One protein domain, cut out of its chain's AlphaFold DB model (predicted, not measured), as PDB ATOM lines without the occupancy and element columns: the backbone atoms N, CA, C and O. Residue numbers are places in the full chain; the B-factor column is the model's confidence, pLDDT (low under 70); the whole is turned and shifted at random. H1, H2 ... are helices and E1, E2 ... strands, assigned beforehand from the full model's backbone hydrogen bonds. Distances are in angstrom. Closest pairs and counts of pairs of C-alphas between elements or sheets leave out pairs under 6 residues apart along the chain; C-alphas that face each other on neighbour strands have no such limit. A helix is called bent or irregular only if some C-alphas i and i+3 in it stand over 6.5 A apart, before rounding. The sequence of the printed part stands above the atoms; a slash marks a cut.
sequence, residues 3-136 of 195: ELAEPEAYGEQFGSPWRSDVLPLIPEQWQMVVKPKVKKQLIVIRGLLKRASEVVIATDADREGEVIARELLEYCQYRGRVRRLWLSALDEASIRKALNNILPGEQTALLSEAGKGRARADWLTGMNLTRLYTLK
ATOM      1  N   GLU A   3     -28.604 -27.264  -0.562       94.56
ATOM      2  CA  GLU A   3     -30.033 -27.038  -0.783       94.56
ATOM      3  C   GLU A   3     -30.283 -26.675  -2.245       94.56
ATOM      4  O   GLU A   3     -29.359 -26.241  -2.934       94.56
ATOM      5  N   LEU A   4     -31.512 -26.876  -2.721       95.94
ATOM      6  CA  LEU A   4     -31.908 -26.410  -4.049       95.94
ATOM      7  C   LEU A   4     -31.787 -24.889  -4.097       95.94
ATOM      8  O   LEU A   4     -32.159 -24.209  -3.142       95.94
ATOM      9  N   ALA A   5     -31.260 -24.369  -5.202       96.44
ATOM     10  CA  ALA A   5     -31.121 -22.936  -5.376       96.44
ATOM     11  C   ALA A   5     -32.487 -22.236  -5.352       96.44
ATOM     12  O   ALA A   5     -33.492 -22.779  -5.825       96.44
ATOM     13  N   GLU A   6     -32.502 -21.023  -4.813       95.62
ATOM     14  CA  GLU A   6     -33.671 -20.150  -4.873       95.62
ATOM     15  C   GLU A   6     -33.940 -19.703  -6.322       95.62
ATOM     16  O   GLU A   6     -33.021 -19.710  -7.150       95.62
ATOM     17  N   PRO A   7     -35.181 -19.312  -6.659       96.06
ATOM     18  CA  PRO A   7     -35.559 -18.892  -8.009       96.06
ATOM     19  C   PRO A   7     -34.628 -17.853  -8.655       96.06
ATOM     20  O   PRO A   7     -34.336 -17.948  -9.843       96.06
ATOM     21  N   GLU A   8     -34.116 -16.909  -7.869       94.94
ATOM     22  CA  GLU A   8     -33.196 -15.843  -8.276       94.94
ATOM     23  C   GLU A   8     -31.902 -16.382  -8.908       94.94
ATOM     24  O   GLU A   8     -31.324 -15.742  -9.784       94.94
ATOM     25  N   ALA A   9     -31.454 -17.578  -8.509       95.44
ATOM     26  CA  ALA A   9     -30.263 -18.217  -9.069       95.44
ATOM     27  C   ALA A   9     -30.462 -18.708 -10.515       95.44
ATOM     28  O   ALA A   9     -29.487 -18.998 -11.212       95.44
ATOM     29  N   TYR A  10     -31.713 -18.811 -10.968       95.88
ATOM     30  CA  TYR A  10     -32.070 -19.205 -12.334       95.88
ATOM     31  C   TYR A  10     -32.349 -17.999 -13.243       95.88
ATOM     32  O   TYR A  10     -32.596 -18.178 -14.434       95.88
ATOM     33  N   GLY A  11     -32.311 -16.780 -12.701       94.81
ATOM     34  CA  GLY A  11     -32.510 -15.544 -13.447       94.81
ATOM     35  C   GLY A  11     -33.081 -14.429 -12.574       94.81
ATOM     36  O   GLY A  11     -33.975 -14.656 -11.758       94.81
ATOM     37  N   GLU A  12     -32.600 -13.205 -12.785       94.12
ATOM     38  CA  GLU A  12     -33.037 -12.016 -12.040       94.12
ATOM     39  C   GLU A  12     -34.544 -11.762 -12.173       94.12
ATOM     40  O   GLU A  12     -35.182 -11.272 -11.243       94.12
ATOM     41  N   GLN A  13     -35.146 -12.162 -13.299       94.88
ATOM     42  CA  GLN A  13     -36.585 -12.056 -13.536       94.88
ATOM     43  C   GLN A  13     -37.429 -12.889 -12.563       94.88
ATOM     44  O   GLN A  13     -38.604 -12.587 -12.366       94.88
ATOM     45  N   PHE A  14     -36.843 -13.920 -11.948       95.12
ATOM     46  CA  PHE A  14     -37.486 -14.714 -10.908       95.12
ATOM     47  C   PHE A  14     -37.244 -14.134  -9.509       95.12
ATOM     48  O   PHE A  14     -37.621 -14.762  -8.522       95.12
ATOM     49  N   GLY A  15     -36.623 -12.964  -9.394       93.00
ATOM     50  CA  GLY A  15     -36.413 -12.285  -8.125       93.00
ATOM     51  C   GLY A  15     -37.577 -11.435  -7.651       93.00
ATOM     52  O   GLY A  15     -38.676 -11.441  -8.205       93.00
ATOM     53  N   SER A  16     -37.325 -10.703  -6.568       89.00
ATOM     54  CA  SER A  16     -38.214  -9.639  -6.109       89.00
ATOM     55  C   SER A  16     -38.027  -8.381  -6.978       89.00
ATOM     56  O   SER A  16     -36.882  -8.012  -7.236       89.00
ATOM     57  N   PRO A  17     -39.104  -7.680  -7.378       92.56
ATOM     58  CA  PRO A  17     -40.501  -8.002  -7.101       92.56
ATOM     59  C   PRO A  17     -40.996  -9.194  -7.932       92.56
ATOM     60  O   PRO A  17     -40.727  -9.287  -9.126       92.56
ATOM     61  N   TRP A  18     -41.772 -10.084  -7.302       94.75
ATOM     62  CA  TRP A  18     -42.367 -11.233  -7.989       94.75
ATOM     63  C   TRP A  18     -43.346 -10.783  -9.071       94.75
ATOM     64  O   TRP A  18     -44.135  -9.861  -8.853       94.75
ATOM     65  N   ARG A  19     -43.342 -11.487 -10.204       94.25
ATOM     66  CA  ARG A  19     -44.252 -11.234 -11.322       94.25
ATOM     67  C   ARG A  19     -44.877 -12.533 -11.823       94.25
ATOM     68  O   ARG A  19     -44.276 -13.599 -11.713       94.25
ATOM     69  N   SER A  20     -46.105 -12.457 -12.330       95.12
ATOM     70  CA  SER A  20     -46.849 -13.636 -12.787       95.12
ATOM     71  C   SER A  20     -46.511 -14.053 -14.217       95.12
ATOM     72  O   SER A  20     -46.700 -15.213 -14.555       95.12
ATOM     73  N   ASP A  21     -46.020 -13.130 -15.046       96.50
ATOM     74  CA  ASP A  21     -45.646 -13.340 -16.454       96.50
ATOM     75  C   ASP A  21     -44.445 -14.279 -16.629       96.50
ATOM     76  O   ASP A  21     -44.286 -14.887 -17.683       96.50
ATOM     77  N   VAL A  22     -43.622 -14.427 -15.589       96.00
ATOM     78  CA  VAL A  22     -42.465 -15.336 -15.575       96.00
ATOM     79  C   VAL A  22     -42.786 -16.712 -14.981       96.00
ATOM     80  O   VAL A  22     -41.897 -17.549 -14.864       96.00
ATOM     81  N   LEU A  23     -44.028 -16.960 -14.555       96.62
ATOM     82  CA  LEU A  23     -44.433 -18.255 -14.008       96.62
ATOM     83  C   LEU A  23     -45.042 -19.147 -15.109       96.62
ATOM     84  O   LEU A  23     -45.781 -18.646 -15.954       96.62
ATOM     85  N   PRO A  24     -44.821 -20.475 -15.065       97.00
ATOM     86  CA  PRO A  24     -44.044 -21.194 -14.061       97.00
ATOM     87  C   PRO A  24     -42.528 -21.152 -14.323       97.00
ATOM     88  O   PRO A  24     -42.066 -21.317 -15.446       97.00
ATOM     89  N   LEU A  25     -41.745 -21.039 -13.252       96.50
ATOM     90  CA  LEU A  25     -40.319 -21.337 -13.247       96.50
ATOM     91  C   LEU A  25     -40.109 -22.855 -13.240       96.50
ATOM     92  O   LEU A  25     -40.435 -23.537 -12.262       96.50
ATOM     93  N   ILE A  26     -39.528 -23.361 -14.325       96.94
ATOM     94  CA  ILE A  26     -39.134 -24.761 -14.490       96.94
ATOM     95  C   ILE A  26     -37.647 -24.786 -14.881       96.94
ATOM     96  O   ILE A  26     -37.324 -24.486 -16.029       96.94
ATOM     97  N   PRO A  27     -36.729 -25.110 -13.952       96.06
ATOM     98  CA  PRO A  27     -35.307 -25.182 -14.268       96.06
ATOM     99  C   PRO A  27     -34.989 -26.303 -15.265       96.06
ATOM    100  O   PRO A  27     -35.319 -27.464 -15.015       96.06
ATOM    101  N   GLU A  28     -34.282 -25.983 -16.350       94.00
ATOM    102  CA  GLU A  28     -33.705 -26.997 -17.250       94.00
ATOM    103  C   GLU A  28     -32.557 -27.753 -16.570       94.00
ATOM    104  O   GLU A  28     -32.440 -28.974 -16.668       94.00
ATOM    105  N   GLN A  29     -31.724 -27.017 -15.829       94.88
ATOM    106  CA  GLN A  29     -30.627 -27.554 -15.036       94.88
ATOM    107  C   GLN A  29     -30.797 -27.138 -13.583       94.88
ATOM    108  O   GLN A  29     -30.831 -25.955 -13.259       94.88
ATOM    109  N   TRP A  30     -30.889 -28.127 -12.701       96.00
ATOM    110  CA  TRP A  30     -31.062 -27.909 -11.271       96.00
ATOM    111  C   TRP A  30     -29.752 -27.478 -10.622       96.00
ATOM    112  O   TRP A  30     -28.735 -28.162 -10.751       96.00
ATOM    113  N   GLN A  31     -29.794 -26.372  -9.884       95.12
ATOM    114  CA  GLN A  31     -28.644 -25.848  -9.163       95.12
ATOM    115  C   GLN A  31     -28.755 -26.166  -7.672       95.12
ATOM    116  O   GLN A  31     -29.823 -26.050  -7.068       95.12
ATOM    117  N   MET A  32     -27.623 -26.540  -7.078       95.06
ATOM    118  CA  MET A  32     -27.487 -26.758  -5.641       95.06
ATOM    119  C   MET A  32     -26.599 -25.668  -5.048       95.06
ATOM    120  O   MET A  32     -25.519 -25.387  -5.568       95.06
ATOM    121  N   VAL A  33     -27.026 -25.092  -3.931       94.81
ATOM    122  CA  VAL A  33     -26.299 -24.051  -3.201       94.81
ATOM    123  C   VAL A  33     -25.796 -24.614  -1.879       94.81
ATOM    124  O   VAL A  33     -26.414 -25.473  -1.250       94.81
ATOM    125  N   VAL A  34     -24.629 -24.144  -1.447       94.44
ATOM    126  CA  VAL A  34     -24.045 -24.522  -0.159       94.44
ATOM    127  C   VAL A  34     -24.691 -23.707   0.949       94.44
ATOM    128  O   VAL A  34     -24.575 -22.481   0.957       94.44
ATOM    129  N   LYS A  35     -25.259 -24.383   1.951       93.00
ATOM    130  CA  LYS A  35     -25.790 -23.701   3.137       93.00
ATOM    131  C   LYS A  35     -24.662 -22.923   3.840       93.00
ATOM    132  O   LYS A  35     -23.651 -23.537   4.208       93.00
ATOM    133  N   PRO A  36     -24.800 -21.610   4.115       90.50
ATOM    134  CA  PRO A  36     -23.705 -20.795   4.655       90.50
ATOM    135  C   PRO A  36     -23.087 -21.356   5.943       90.50
ATOM    136  O   PRO A  36     -21.864 -21.404   6.090       90.50
ATOM    137  N   LYS A  37     -23.932 -21.869   6.848       92.81
ATOM    138  CA  LYS A  37     -23.528 -22.390   8.166       92.81
ATOM    139  C   LYS A  37     -22.603 -23.612   8.101       92.81
ATOM    140  O   LYS A  37     -21.865 -23.860   9.046       92.81
ATOM    141  N   VAL A  38     -22.617 -24.369   7.004       92.44
ATOM    142  CA  VAL A  38     -21.891 -25.650   6.886       92.44
ATOM    143  C   VAL A  38     -20.759 -25.614   5.858       92.44
ATOM    144  O   VAL A  38     -20.149 -26.641   5.558       92.44
ATOM    145  N   LYS A  39     -20.424 -24.422   5.347       93.06
ATOM    146  CA  LYS A  39     -19.367 -24.216   4.346       93.06
ATOM    147  C   LYS A  39     -18.012 -24.783   4.786       93.06
ATOM    148  O   LYS A  39     -17.329 -25.409   3.981       93.06
ATOM    149  N   LYS A  40     -17.641 -24.623   6.065       95.50
ATOM    150  CA  LYS A  40     -16.385 -25.170   6.621       95.50
ATOM    151  C   LYS A  40     -16.329 -26.698   6.506       95.50
ATOM    152  O   LYS A  40     -15.339 -27.232   6.017       95.50
ATOM    153  N   GLN A  41     -17.413 -27.384   6.874       95.19
ATOM    154  CA  GLN A  41     -17.495 -28.843   6.790       95.19
ATOM    155  C   GLN A  41     -17.413 -29.331   5.340       95.19
ATOM    156  O   GLN A  41     -16.720 -30.303   5.049       95.19
ATOM    157  N   LEU A  42     -18.066 -28.627   4.410       95.06
ATOM    158  CA  LEU A  42     -17.994 -28.963   2.990       95.06
ATOM    159  C   LEU A  42     -16.564 -28.859   2.440       95.06
ATOM    160  O   LEU A  42     -16.157 -29.707   1.652       95.06
ATOM    161  N   ILE A  43     -15.792 -27.850   2.856       95.88
ATOM    162  CA  ILE A  43     -14.389 -27.699   2.442       95.88
ATOM    163  C   ILE A  43     -13.563 -28.907   2.898       95.88
ATOM    164  O   ILE A  43     -12.815 -29.467   2.094       95.88
ATOM    165  N   VAL A  44     -13.738 -29.342   4.150       97.06
ATOM    166  CA  VAL A  44     -13.065 -30.532   4.694       97.06
ATOM    167  C   VAL A  44     -13.417 -31.771   3.873       97.06
ATOM    168  O   VAL A  44     -12.520 -32.464   3.393       97.06
ATOM    169  N   ILE A  45     -14.710 -32.012   3.639       96.50
ATOM    170  CA  ILE A  45     -15.170 -33.175   2.871       96.50
ATOM    171  C   ILE A  45     -14.625 -33.133   1.441       96.50
ATOM    172  O   ILE A  45     -14.070 -34.122   0.975       96.50
ATOM    173  N   ARG A  46     -14.685 -31.983   0.761       96.31
ATOM    174  CA  ARG A  46     -14.141 -31.828  -0.597       96.31
ATOM    175  C   ARG A  46     -12.640 -32.130  -0.649       96.31
ATOM    176  O   ARG A  46     -12.177 -32.746  -1.604       96.31
ATOM    177  N   GLY A  47     -11.878 -31.718   0.364       97.25
ATOM    178  CA  GLY A  47     -10.450 -32.028   0.476       97.25
ATOM    179  C   GLY A  47     -10.160 -33.516   0.716       97.25
ATOM    180  O   GLY A  47      -9.153 -34.034   0.233       97.25
ATOM    181  N   LEU A  48     -11.030 -34.219   1.445       97.44
ATOM    182  CA  LEU A  48     -10.942 -35.672   1.635       97.44
ATOM    183  C   LEU A  48     -11.312 -36.428   0.354       97.44
ATOM    184  O   LEU A  48     -10.544 -37.279  -0.085       97.44
ATOM    185  N   LEU A  49     -12.416 -36.055  -0.301       97.56
ATOM    186  CA  LEU A  49     -12.894 -36.692  -1.533       97.56
ATOM    187  C   LEU A  49     -11.873 -36.635  -2.673       97.56
ATOM    188  O   LEU A  49     -11.759 -37.592  -3.428       97.56
ATOM    189  N   LYS A  50     -11.087 -35.556  -2.781       96.12
ATOM    190  CA  LYS A  50     -10.011 -35.442  -3.785       96.12
ATOM    191  C   LYS A  50      -8.897 -36.483  -3.632       96.12
ATOM    192  O   LYS A  50      -8.179 -36.731  -4.590       96.12
ATOM    193  N   ARG A  51      -8.708 -37.021  -2.425       96.81
ATOM    194  CA  ARG A  51      -7.637 -37.975  -2.090       96.81
ATOM    195  C   ARG A  51      -8.148 -39.410  -1.962       96.81
ATOM    196  O   ARG A  51      -7.344 -40.332  -1.917       96.81
ATOM    197  N   ALA A  52      -9.461 -39.590  -1.863       97.69
ATOM    198  CA  ALA A  52     -10.082 -40.891  -1.687       97.69
ATOM    199  C   ALA A  52     -10.208 -41.621  -3.032       97.69
ATOM    200  O   ALA A  52     -10.680 -41.052  -4.013       97.69
ATOM    201  N   SER A  53      -9.814 -42.894  -3.065       97.06
ATOM    202  CA  SER A  53     -10.085 -43.811  -4.182       97.06
ATOM    203  C   SER A  53     -11.431 -44.535  -4.029       97.06
ATOM    204  O   SER A  53     -12.055 -44.912  -5.024       97.06
ATOM    205  N   GLU A  54     -11.887 -44.707  -2.786       97.75
ATOM    206  CA  GLU A  54     -13.179 -45.283  -2.420       97.75
ATOM    207  C   GLU A  54     -13.854 -44.438  -1.329       97.75
ATOM    208  O   GLU A  54     -13.199 -43.925  -0.421       97.75
ATOM    209  N   VAL A  55     -15.179 -44.306  -1.416       98.31
ATOM    210  CA  VAL A  55     -16.028 -43.670  -0.404       98.31
ATOM    211  C   VAL A  55     -17.097 -44.654   0.043       98.31
ATOM    212  O   VAL A  55     -17.812 -45.220  -0.782       98.31
ATOM    213  N   VAL A  56     -17.254 -44.799   1.357       98.06
ATOM    214  CA  VAL A  56     -18.357 -45.544   1.966       98.06
ATOM    215  C   VAL A  56     -19.405 -44.551   2.462       98.06
ATOM    216  O   VAL A  56     -19.143 -43.749   3.357       98.06
ATOM    217  N   ILE A  57     -20.604 -44.597   1.884       98.00
ATOM    218  CA  ILE A  57     -21.760 -43.849   2.377       98.00
ATOM    219  C   ILE A  57     -22.231 -44.505   3.679       98.00
ATOM    220  O   ILE A  57     -22.570 -45.688   3.693       98.00
ATOM    221  N   ALA A  58     -22.251 -43.733   4.762       96.94
ATOM    222  CA  ALA A  58     -22.632 -44.175   6.107       96.94
ATOM    223  C   ALA A  58     -23.705 -43.267   6.742       96.94
ATOM    224  O   ALA A  58     -23.808 -43.180   7.960       96.94
ATOM    225  N   THR A  59     -24.480 -42.558   5.918       96.38
ATOM    226  CA  THR A  59     -25.674 -41.815   6.352       96.38
ATOM    227  C   THR A  59     -26.795 -42.769   6.771       96.38
ATOM    228  O   THR A  59     -26.699 -43.979   6.542       96.38
ATOM    229  N   ASP A  60     -27.872 -42.239   7.346       95.44
ATOM    230  CA  ASP A  60     -29.032 -43.034   7.764       95.44
ATOM    231  C   ASP A  60     -29.556 -43.934   6.638       95.44
ATOM    232  O   ASP A  60     -29.494 -43.585   5.455       95.44
ATOM    233  N   ALA A  61     -30.013 -45.131   7.004       94.88
ATOM    234  CA  ALA A  61     -30.463 -46.184   6.096       94.88
ATOM    235  C   ALA A  61     -31.867 -45.910   5.523       94.88
ATOM    236  O   ALA A  61     -32.786 -46.719   5.650       94.88
ATOM    237  N   ASP A  62     -32.036 -44.749   4.897       95.00
ATOM    238  CA  ASP A  62     -33.285 -44.318   4.292       95.00
ATOM    239  C   ASP A  62     -33.056 -43.498   3.010       95.00
ATOM    240  O   ASP A  62     -31.939 -43.334   2.506       95.00
ATOM    241  N   ARG A  63     -34.156 -42.990   2.452       95.50
ATOM    242  CA  ARG A  63     -34.141 -42.172   1.240       95.50
ATOM    243  C   ARG A  63     -33.386 -40.853   1.423       95.50
ATOM    244  O   ARG A  63     -32.675 -40.441   0.513       95.50
ATOM    245  N   GLU A  64     -33.565 -40.171   2.551       94.81
ATOM    246  CA  GLU A  64     -32.986 -38.840   2.768       94.81
ATOM    247  C   GLU A  64     -31.476 -38.941   3.028       94.81
ATOM    248  O   GLU A  64     -30.702 -38.145   2.496       94.81
ATOM    249  N   GLY A  65     -31.033 -39.973   3.747       96.06
ATOM    250  CA  GLY A  65     -29.628 -40.306   3.936       96.06
ATOM    251  C   GLY A  65     -28.907 -40.579   2.616       96.06
ATOM    252  O   GLY A  65     -27.786 -40.096   2.424       96.06
ATOM    253  N   GLU A  66     -29.542 -41.288   1.675       97.44
ATOM    254  CA  GLU A  66     -29.000 -41.492   0.322       97.44
ATOM    255  C   GLU A  66     -28.879 -40.176  -0.459       97.44
ATOM    256  O   GLU A  66     -27.823 -39.913  -1.041       97.44
ATOM    257  N   VAL A  67     -29.917 -39.327  -0.436       97.31
ATOM    258  CA  VAL A  67     -29.900 -38.005  -1.093       97.31
ATOM    259  C   VAL A  67     -28.752 -37.154  -0.556       97.31
ATOM    260  O   VAL A  67     -27.929 -36.673  -1.334       97.31
ATOM    261  N   ILE A  68     -28.640 -37.021   0.770       95.88
ATOM    262  CA  ILE A  68     -27.625 -36.180   1.422       95.88
ATOM    263  C   ILE A  68     -26.212 -36.558   0.970       95.88
ATOM    264  O   ILE A  68     -25.402 -35.679   0.658       95.88
ATOM    265  N   ALA A  69     -25.901 -37.854   0.963       96.94
ATOM    266  CA  ALA A  69     -24.571 -38.325   0.610       96.94
ATOM    267  C   ALA A  69     -24.298 -38.188  -0.891       96.94
ATOM    268  O   ALA A  69     -23.225 -37.728  -1.280       96.94
ATOM    269  N   ARG A  70     -25.251 -38.556  -1.751       97.00
ATOM    270  CA  ARG A  70     -25.019 -38.577  -3.202       97.00
ATOM    271  C   ARG A  70     -25.039 -37.206  -3.839       97.00
ATOM    272  O   ARG A  70     -24.177 -36.947  -4.671       97.00
ATOM    273  N   GLU A  71     -25.917 -36.304  -3.404       96.12
ATOM    274  CA  GLU A  71     -25.865 -34.906  -3.845       96.12
ATOM    275  C   GLU A  71     -24.505 -34.281  -3.522       96.12
ATOM    276  O   GLU A  71     -23.954 -33.528  -4.320       96.12
ATOM    277  N   LEU A  72     -23.922 -34.630  -2.372       96.00
ATOM    278  CA  LEU A  72     -22.595 -34.165  -1.986       96.00
ATOM    279  C   LEU A  72     -21.494 -34.710  -2.904       96.00
ATOM    280  O   LEU A  72     -20.611 -33.950  -3.310       96.00
ATOM    281  N   LEU A  73     -21.540 -36.006  -3.225       97.19
ATOM    282  CA  LEU A  73     -20.599 -36.640  -4.155       97.19
ATOM    283  C   LEU A  73     -20.719 -36.051  -5.564       97.19
ATOM    284  O   LEU A  73     -19.697 -35.743  -6.178       97.19
ATOM    285  N   GLU A  74     -21.943 -35.834  -6.045       95.62
ATOM    286  CA  GLU A  74     -22.233 -35.203  -7.339       95.62
ATOM    287  C   GLU A  74     -21.735 -33.760  -7.388       95.62
ATOM    288  O   GLU A  74     -20.996 -33.397  -8.302       95.62
ATOM    289  N   TYR A  75     -22.053 -32.960  -6.368       95.38
ATOM    290  CA  TYR A  75     -21.596 -31.577  -6.247       95.38
ATOM    291  C   TYR A  75     -20.066 -31.474  -6.191       95.38
ATOM    292  O   TYR A  75     -19.467 -30.558  -6.754       95.38
ATOM    293  N   CYS A  76     -19.406 -32.429  -5.530       95.81
ATOM    294  CA  CYS A  76     -17.947 -32.502  -5.480       95.81
ATOM    295  C   CYS A  76     -17.326 -33.177  -6.713       95.81
ATOM    296  O   CYS A  76     -16.100 -33.283  -6.765       95.81
ATOM    297  N   GLN A  77     -18.142 -33.611  -7.681       96.00
ATOM    298  CA  GLN A  77     -17.734 -34.317  -8.898       96.00
ATOM    299  C   GLN A  77     -16.865 -35.551  -8.613       96.00
ATOM    300  O   GLN A  77     -15.928 -35.853  -9.350       96.00
ATOM    301  N   TYR A  78     -17.159 -36.272  -7.530       97.69
ATOM    302  CA  TYR A  78     -16.443 -37.497  -7.195       97.69
ATOM    303  C   TYR A  78     -16.717 -38.582  -8.253       97.69
ATOM    304  O   TYR A  78     -17.854 -38.767  -8.696       97.69
ATOM    305  N   ARG A  79     -15.658 -39.278  -8.688       95.44
ATOM    306  CA  ARG A  79     -15.693 -40.326  -9.732       95.44
ATOM    307  C   ARG A  79     -15.082 -41.657  -9.279       95.44
ATOM    308  O   ARG A  79     -15.018 -42.589 -10.072       95.44
ATOM    309  N   GLY A  80     -14.599 -41.729  -8.038       96.25
ATOM    310  CA  GLY A  80     -14.040 -42.955  -7.475       96.25
ATOM    311  C   GLY A  80     -15.123 -43.959  -7.083       96.25
ATOM    312  O   GLY A  80     -16.318 -43.738  -7.289       96.25
ATOM    313  N   ARG A  81     -14.705 -45.072  -6.478       97.81
ATOM    314  CA  ARG A  81     -15.624 -46.148  -6.093       97.81
ATOM    315  C   ARG A  81     -16.540 -45.700  -4.955       97.81
ATOM    316  O   ARG A  81     -16.086 -45.026  -4.028       97.81
ATOM    317  N   VAL A  82     -17.813 -46.085  -5.025       98.19
ATOM    318  CA  VAL A  82     -18.810 -45.816  -3.983       98.19
ATOM    319  C   VAL A  82     -19.320 -47.131  -3.409       98.19
ATOM    320  O   VAL A  82     -19.676 -48.063  -4.130       98.19
ATOM    321  N   ARG A  83     -19.359 -47.195  -2.087       98.31
ATOM    322  CA  ARG A  83     -19.888 -48.296  -1.288       98.31
ATOM    323  C   ARG A  83     -20.948 -47.774  -0.333       98.31
ATOM    324  O   ARG A  83     -21.000 -46.575  -0.064       98.31
ATOM    325  N   ARG A  84     -21.771 -48.666   0.209       98.00
ATOM    326  CA  ARG A  84     -22.833 -48.302   1.143       98.00
ATOM    327  C   ARG A  84     -22.802 -49.170   2.395       98.00
ATOM    328  O   ARG A  84     -23.021 -50.375   2.334       98.00
ATOM    329  N   LEU A  85     -22.570 -48.534   3.541       97.94
ATOM    330  CA  LEU A  85     -22.772 -49.130   4.858       97.94
ATOM    331  C   LEU A  85     -24.244 -48.961   5.246       97.94
ATOM    332  O   LEU A  85     -24.646 -47.861   5.610       97.94
ATOM    333  N   TRP A  86     -25.055 -50.013   5.140       95.81
ATOM    334  CA  TRP A  86     -26.488 -49.951   5.452       95.81
ATOM    335  C   TRP A  86     -26.743 -50.318   6.918       95.81
ATOM    336  O   TRP A  86     -26.772 -51.495   7.275       95.81
ATOM    337  N   LEU A  87     -26.888 -49.305   7.772       91.81
ATOM    338  CA  LEU A  87     -26.972 -49.467   9.222       91.81
ATOM    339  C   LEU A  87     -28.343 -49.023   9.750       91.81
ATOM    340  O   LEU A  87     -28.694 -47.852   9.645       91.81
ATOM    341  N   SER A  88     -29.107 -49.953  10.330       85.44
ATOM    342  CA  SER A  88     -30.439 -49.683  10.900       85.44
ATOM    343  C   SER A  88     -30.434 -49.408  12.408       85.44
ATOM    344  O   SER A  88     -31.446 -48.964  12.941       85.44
ATOM    345  N   ALA A  89     -29.331 -49.696  13.104       91.56
ATOM    346  CA  ALA A  89     -29.174 -49.492  14.543       91.56
ATOM    347  C   ALA A  89     -27.702 -49.234  14.902       91.56
ATOM    348  O   ALA A  89     -26.802 -49.720  14.220       91.56
ATOM    349  N   LEU A  90     -27.460 -48.466  15.968       94.06
ATOM    350  CA  LEU A  90     -26.119 -48.030  16.389       94.06
ATOM    351  C   LEU A  90     -25.484 -48.924  17.470       94.06
ATOM    352  O   LEU A  90     -24.473 -48.546  18.059       94.06
ATOM    353  N   ASP A  91     -26.064 -50.090  17.759       95.56
ATOM    354  CA  ASP A  91     -25.461 -51.059  18.672       95.56
ATOM    355  C   ASP A  91     -24.268 -51.785  18.022       95.56
ATOM    356  O   ASP A  91     -24.166 -51.911  16.796       95.56
ATOM    357  N   GLU A  92     -23.346 -52.275  18.854       95.88
ATOM    358  CA  GLU A  92     -22.091 -52.878  18.396       95.88
ATOM    359  C   GLU A  92     -22.311 -54.068  17.449       95.88
ATOM    360  O   GLU A  92     -21.605 -54.202  16.444       95.88
ATOM    361  N   ALA A  93     -23.296 -54.923  17.737       95.19
ATOM    362  CA  ALA A  93     -23.573 -56.105  16.929       95.19
ATOM    363  C   ALA A  93     -24.069 -55.711  15.530       95.19
ATOM    364  O   ALA A  93     -23.566 -56.232  14.526       95.19
ATOM    365  N   SER A  94     -24.991 -54.747  15.449       93.50
ATOM    366  CA  SER A  94     -25.486 -54.191  14.184       93.50
ATOM    367  C   SER A  94     -24.375 -53.532  13.366       93.50
ATOM    368  O   SER A  94     -24.272 -53.786  12.163       93.50
ATOM    369  N   ILE A  95     -23.493 -52.755  14.005       95.50
ATOM    370  CA  ILE A  95     -22.358 -52.103  13.336       95.50
ATOM    371  C   ILE A  95     -21.388 -53.140  12.764       95.50
ATOM    372  O   ILE A  95     -21.043 -53.068  11.583       95.50
ATOM    373  N   ARG A  96     -20.975 -54.136  13.561       95.31
ATOM    374  CA  ARG A  96     -20.072 -55.206  13.100       95.31
ATOM    375  C   ARG A  96     -20.674 -55.979  11.928       95.31
ATOM    376  O   ARG A  96     -19.989 -56.226  10.938       95.31
ATOM    377  N   LYS A  97     -21.964 -56.317  12.010       94.81
ATOM    378  CA  LYS A  97     -22.687 -56.996  10.928       94.81
ATOM    379  C   LYS A  97     -22.716 -56.156   9.649       94.81
ATOM    380  O   LYS A  97     -22.457 -56.693   8.576       94.81
ATOM    381  N   ALA A  98     -23.006 -54.858   9.754       95.12
ATOM    382  CA  ALA A  98     -23.065 -53.961   8.602       95.12
ATOM    383  C   ALA A  98     -21.683 -53.746   7.959       95.12
ATOM    384  O   ALA A  98     -21.572 -53.764   6.735       95.12
ATOM    385  N   LEU A  99     -20.622 -53.610   8.762       95.88
ATOM    386  CA  LEU A  99     -19.244 -53.488   8.267       95.88
ATOM    387  C   LEU A  99     -18.774 -54.747   7.526       95.88
ATOM    388  O   LEU A  99     -18.075 -54.640   6.522       95.88
ATOM    389  N   ASN A 100     -19.200 -55.931   7.974       96.19
ATOM    390  CA  ASN A 100     -18.916 -57.194   7.289       96.19
ATOM    391  C   ASN A 100     -19.750 -57.397   6.010       96.19
ATOM    392  O   ASN A 100     -19.462 -58.308   5.238       96.19
ATOM    393  N   ASN A 101     -20.774 -56.570   5.777       95.69
ATOM    394  CA  ASN A 101     -21.689 -56.681   4.642       95.69
ATOM    395  C   ASN A 101     -21.895 -55.327   3.939       95.69
ATOM    396  O   ASN A 101     -23.023 -54.880   3.719       95.69
ATOM    397  N   ILE A 102     -20.792 -54.648   3.616       97.31
ATOM    398  CA  ILE A 102     -20.829 -53.382   2.879       97.31
ATOM    399  C   ILE A 102     -21.338 -53.625   1.455       97.31
ATOM    400  O   ILE A 102     -20.773 -54.405   0.684       97.31
ATOM    401  N   LEU A 103     -22.382 -52.891   1.088       97.31
ATOM    402  CA  LEU A 103     -23.060 -53.030  -0.191       97.31
ATOM    403  C   LEU A 103     -22.322 -52.261  -1.304       97.31
ATOM    404  O   LEU A 103     -21.665 -51.241  -1.040       97.31
ATOM    405  N   PRO A 104     -22.426 -52.695  -2.573       97.81
ATOM    406  CA  PRO A 104     -22.145 -51.832  -3.719       97.81
ATOM    407  C   PRO A 104     -23.004 -50.564  -3.664       97.81
ATOM    408  O   PRO A 104     -24.178 -50.621  -3.292       97.81
ATOM    409  N   GLY A 105     -22.439 -49.412  -4.035       96.38
ATOM    410  CA  GLY A 105     -23.170 -48.145  -4.004       96.38
ATOM    411  C   GLY A 105     -24.395 -48.140  -4.923       96.38
ATOM    412  O   GLY A 105     -25.356 -47.432  -4.668       96.38
ATOM    413  N   GLU A 106     -24.418 -48.932  -5.983       96.31
ATOM    414  CA  GLU A 106     -25.501 -48.958  -6.967       96.31
ATOM    415  C   GLU A 106     -26.806 -49.520  -6.385       96.31
ATOM    416  O   GLU A 106     -27.889 -49.103  -6.792       96.31
ATOM    417  N   GLN A 107     -26.715 -50.401  -5.383       97.19
ATOM    418  CA  GLN A 107     -27.864 -51.105  -4.805       97.19
ATOM    419  C   GLN A 107     -28.896 -50.158  -4.177       97.19
ATOM    420  O   GLN A 107     -30.080 -50.479  -4.120       97.19
ATOM    421  N   THR A 108     -28.458 -48.982  -3.722       96.38
ATOM    422  CA  THR A 108     -29.314 -47.985  -3.059       96.38
ATOM    423  C   THR A 108     -29.435 -46.680  -3.845       96.38
ATOM    424  O   THR A 108     -30.134 -45.764  -3.417       96.38
ATOM    425  N   ALA A 109     -28.823 -46.587  -5.032       95.75
ATOM    426  CA  ALA A 109     -28.789 -45.356  -5.823       95.75
ATOM    427  C   ALA A 109     -30.184 -44.848  -6.222       95.75
ATOM    428  O   ALA A 109     -30.441 -43.645  -6.177       95.75
ATOM    429  N   LEU A 110     -31.111 -45.759  -6.533       97.19
ATOM    430  CA  LEU A 110     -32.482 -45.405  -6.914       97.19
ATOM    431  C   LEU A 110     -33.273 -44.729  -5.784       97.19
ATOM    432  O   LEU A 110     -34.177 -43.943  -6.065       97.19
ATOM    433  N   LEU A 111     -32.922 -44.971  -4.515       96.88
ATOM    434  CA  LEU A 111     -33.546 -44.262  -3.393       96.88
ATOM    435  C   LEU A 111     -33.204 -42.772  -3.442       96.88
ATOM    436  O   LEU A 111     -34.090 -41.932  -3.291       96.88
ATOM    437  N   SER A 112     -31.949 -42.432  -3.733       96.75
ATOM    438  CA  SER A 112     -31.556 -41.037  -3.937       96.75
ATOM    439  C   SER A 112     -32.297 -40.407  -5.108       96.75
ATOM    440  O   SER A 112     -32.817 -39.304  -4.961       96.75
ATOM    441  N   GLU A 113     -32.420 -41.095  -6.244       96.88
ATOM    442  CA  GLU A 113     -33.156 -40.553  -7.395       96.88
ATOM    443  C   GLU A 113     -34.633 -40.296  -7.070       96.88
ATOM    444  O   GLU A 113     -35.165 -39.231  -7.393       96.88
ATOM    445  N   ALA A 114     -35.279 -41.196  -6.323       97.44
ATOM    446  CA  ALA A 114     -36.630 -40.970  -5.815       97.44
ATOM    447  C   ALA A 114     -36.702 -39.755  -4.868       97.44
ATOM    448  O   ALA A 114     -37.653 -38.970  -4.921       97.44
ATOM    449  N   GLY A 115     -35.701 -39.578  -4.001       97.06
ATOM    450  CA  GLY A 115     -35.622 -38.447  -3.075       97.06
ATOM    451  C   GLY A 115     -35.404 -37.109  -3.783       97.06
ATOM    452  O   GLY A 115     -36.113 -36.146  -3.490       97.06
ATOM    453  N   LYS A 116     -34.519 -37.064  -4.786       96.19
ATOM    454  CA  LYS A 116     -34.325 -35.898  -5.661       96.19
ATOM    455  C   LYS A 116     -35.597 -35.565  -6.432       96.19
ATOM    456  O   LYS A 116     -35.990 -34.403  -6.484       96.19
ATOM    457  N   GLY A 117     -36.270 -36.573  -6.993       96.69
ATOM    458  CA  GLY A 117     -37.549 -36.401  -7.683       96.69
ATOM    459  C   GLY A 117     -38.601 -35.755  -6.779       96.69
ATOM    460  O   GLY A 117     -39.226 -34.766  -7.162       96.69
ATOM    461  N   ARG A 118     -38.728 -36.243  -5.536       97.25
ATOM    462  CA  ARG A 118     -39.601 -35.641  -4.518       97.25
ATOM    463  C   ARG A 118     -39.215 -34.190  -4.218       97.25
ATOM    464  O   ARG A 118     -40.085 -33.326  -4.260       97.25
ATOM    465  N   ALA A 119     -37.942 -33.919  -3.925       96.44
ATOM    466  CA  ALA A 119     -37.471 -32.579  -3.572       96.44
ATOM    467  C   ALA A 119     -37.733 -31.564  -4.697       96.44
ATOM    468  O   ALA A 119     -38.226 -30.467  -4.443       96.44
ATOM    469  N   ARG A 120     -37.483 -31.959  -5.951       97.19
ATOM    470  CA  ARG A 120     -37.760 -31.148  -7.143       97.19
ATOM    471  C   ARG A 120     -39.255 -30.899  -7.341       97.19
ATOM    472  O   ARG A 120     -39.645 -29.767  -7.605       97.19
ATOM    473  N   ALA A 121     -40.098 -31.917  -7.170       97.25
ATOM    474  CA  ALA A 121     -41.552 -31.766  -7.268       97.25
ATOM    475  C   ALA A 121     -42.118 -30.842  -6.174       97.25
ATOM    476  O   ALA A 121     -42.968 -29.989  -6.453       97.25
ATOM    477  N   ASP A 122     -41.622 -30.985  -4.943       97.75
ATOM    478  CA  ASP A 122     -41.980 -30.124  -3.815       97.75
ATOM    479  C   ASP A 122     -41.556 -28.672  -4.082       97.75
ATOM    480  O   ASP A 122     -42.358 -27.759  -3.882       97.75
ATOM    481  N   TRP A 123     -40.343 -28.461  -4.606       97.94
ATOM    482  CA  TRP A 123     -39.831 -27.140  -4.972       97.94
ATOM    483  C   TRP A 123     -40.640 -26.497  -6.104       97.94
ATOM    484  O   TRP A 123     -41.091 -25.364  -5.955       97.94
ATOM    485  N   LEU A 124     -40.909 -27.226  -7.197       98.00
ATOM    486  CA  LEU A 124     -41.700 -26.722  -8.330       98.00
ATOM    487  C   LEU A 124     -43.098 -26.298  -7.885       98.00
ATOM    488  O   LEU A 124     -43.550 -25.208  -8.229       98.00
ATOM    489  N   THR A 125     -43.769 -27.146  -7.104       97.88
ATOM    490  CA  THR A 125     -45.115 -26.860  -6.592       97.88
ATOM    491  C   THR A 125     -45.080 -25.670  -5.637       97.88
ATOM    492  O   THR A 125     -45.876 -24.742  -5.770       97.88
ATOM    493  N   GLY A 126     -44.142 -25.693  -4.687       97.56
ATOM    494  CA  GLY A 126     -44.007 -24.688  -3.643       97.56
ATOM    495  C   GLY A 126     -43.718 -23.303  -4.201       97.56
ATOM    496  O   GLY A 126     -44.473 -22.369  -3.937       97.56
ATOM    497  N   MET A 127     -42.663 -23.182  -5.007       96.81
ATOM    498  CA  MET A 127     -42.200 -21.900  -5.536       96.81
ATOM    499  C   MET A 127     -43.211 -21.280  -6.491       96.81
ATOM    500  O   MET A 127     -43.556 -20.108  -6.340       96.81
ATOM    501  N   ASN A 128     -43.743 -22.060  -7.434       98.06
ATOM    502  CA  ASN A 128     -44.660 -21.522  -8.435       98.06
ATOM    503  C   ASN A 128     -46.015 -21.150  -7.838       98.06
ATOM    504  O   ASN A 128     -46.484 -20.027  -8.029       98.06
ATOM    505  N   LEU A 129     -46.644 -22.060  -7.087       98.06
ATOM    506  CA  LEU A 129     -47.992 -21.811  -6.584       98.06
ATOM    507  C   LEU A 129     -47.997 -20.792  -5.443       98.06
ATOM    508  O   LEU A 129     -48.874 -19.934  -5.430       98.06
ATOM    509  N   THR A 130     -47.010 -20.803  -4.540       97.81
ATOM    510  CA  THR A 130     -46.927 -19.778  -3.483       97.81
ATOM    511  C   THR A 130     -46.824 -18.382  -4.085       97.81
ATOM    512  O   THR A 130     -47.548 -17.473  -3.673       97.81
ATOM    513  N   ARG A 131     -45.965 -18.198  -5.096       97.31
ATOM    514  CA  ARG A 131     -45.800 -16.904  -5.770       97.31
ATOM    515  C   ARG A 131     -47.069 -16.494  -6.510       97.31
ATOM    516  O   ARG A 131     -47.539 -15.379  -6.305       97.31
ATOM    517  N   LEU A 132     -47.668 -17.403  -7.285       97.62
ATOM    518  CA  LEU A 132     -48.913 -17.145  -8.013       97.62
ATOM    519  C   LEU A 132     -50.056 -16.731  -7.074       97.62
ATOM    520  O   LEU A 132     -50.667 -15.682  -7.275       97.62
ATOM    521  N   TYR A 133     -50.334 -17.526  -6.037       97.88
ATOM    522  CA  TYR A 133     -51.433 -17.252  -5.107       97.88
ATOM    523  C   TYR A 133     -51.174 -15.999  -4.271       97.88
ATOM    524  O   TYR A 133     -52.104 -15.235  -4.026       97.88
ATOM    525  N   THR A 134     -49.922 -15.734  -3.893       97.69
ATOM    526  CA  THR A 134     -49.555 -14.491  -3.201       97.69
ATOM    527  C   THR A 134     -49.795 -13.264  -4.082       97.69
ATOM    528  O   THR A 134     -50.375 -12.288  -3.613       97.69
ATOM    529  N   LEU A 135     -49.404 -13.303  -5.362       97.12
ATOM    530  CA  LEU A 135     -49.669 -12.208  -6.302       97.12
ATOM    531  C   LEU A 135     -51.174 -11.980  -6.484       97.12
ATOM    532  O   LEU A 135     -51.639 -10.847  -6.374       97.12
ATOM    533  N   LYS A 136     -51.953 -13.056  -6.643       97.12
ATOM    534  CA  LYS A 136     -53.418 -12.977  -6.748       97.12
ATOM    535  C   LYS A 136     -54.098 -12.455  -5.483       97.12
ATOM    536  O   LYS A 136     -55.093 -11.742  -5.583       97.12
TER     537      LYS A 136
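AT A GLANCE: This is residues 3 to 136 of the 195 residues of the protein "DNA topoisomerase III" of Escherichia coli (UniProt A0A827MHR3). One long helix, H5, makes the long axis, with a small head at its beginning: a two-stranded sheet, E2 and E3, and helix H3, which crosses the early part of H5. H4 sits out at the head end, H2 lies beyond H3 with residues 36 to 41 standing free, and the first stretch, with H1 and a long loop, runs alongside the later part of H5. The printed part has 134 residues, mostly helix, in the order H1, E1, H2, E2, H3, E3, H4, H5; E2 and E3 are parallel. It is loose, with a radius of gyration of the C-alphas of 18.5 A, and spans 57 by 28 by 25 A, a rod.

HOW THE PARTS SIT: Residues 3 to 4 pair, antiparallel, with residues 32 to 33 of E1, residues 32 to 34, which pairs with no named strand. H1, residues 7 to 10, is close to but not clearly touching H5, residues 105 to 136; their closest C-alphas, of Pro 7 and Met 127, are 7.7 A apart. H2, residues 36 to 49, and H3, residues 63 to 75, are near each other, with 7 pairs of C-alphas within 10 A. E2, residues 54 to 57, and E3, residues 81 to 84, run parallel at 25 degrees, with N 55 and O 81 at 2.9 A and N 83 and O 55 at 2.8 A, within hydrogen-bond range. E2, H3 and E3 form a strand-helix-strand unit, two parallel neighbour strands with a helix between, and its crossover is right-handed. H3 touches residues 108 to 116 of H5, about perpendicular at 89 degrees; the closest C-alphas, of Val 67 and Ser 112, are 4.5 A apart. The closest C-alphas of E3 and H5, of Arg 83 and Gly 105, are 4.3 A apart. H4, residues 92 to 99, is apart from H3 and H5. In H4 every O i to N i+4 pair is within hydrogen-bond range; the counts are 8 of 10 in H2, 8 of 9 in H3 and 24 of 28 in H5, and H1 is too short for such a pair.

IN THESE COORDINATES: H1 begins at C-alpha 7 (-35.559, -18.892, -8.009). H2 measures 20.2 A from first to last C-alpha and H3 18.0 A. H5 measures 46.5 A, from C-alpha 105 (-23.170, -48.145, -4.004) to C-alpha 136 (-53.418, -12.977, -6.748). H2 and H5 are irregular: C-alphas 37 and 40 are 7.8 A apart, and C-alphas 107 and 110 are 7.6 A apart.

THE WHOLE: The two C-alphas farthest apart, of Asp 21 and Ala 93, are 58.6 A apart. The printed part has no cut. The link from H1 to E1, 21 residues, is long. The mean pLDDT of the printed part is 96.0, and no printed residue is under 70.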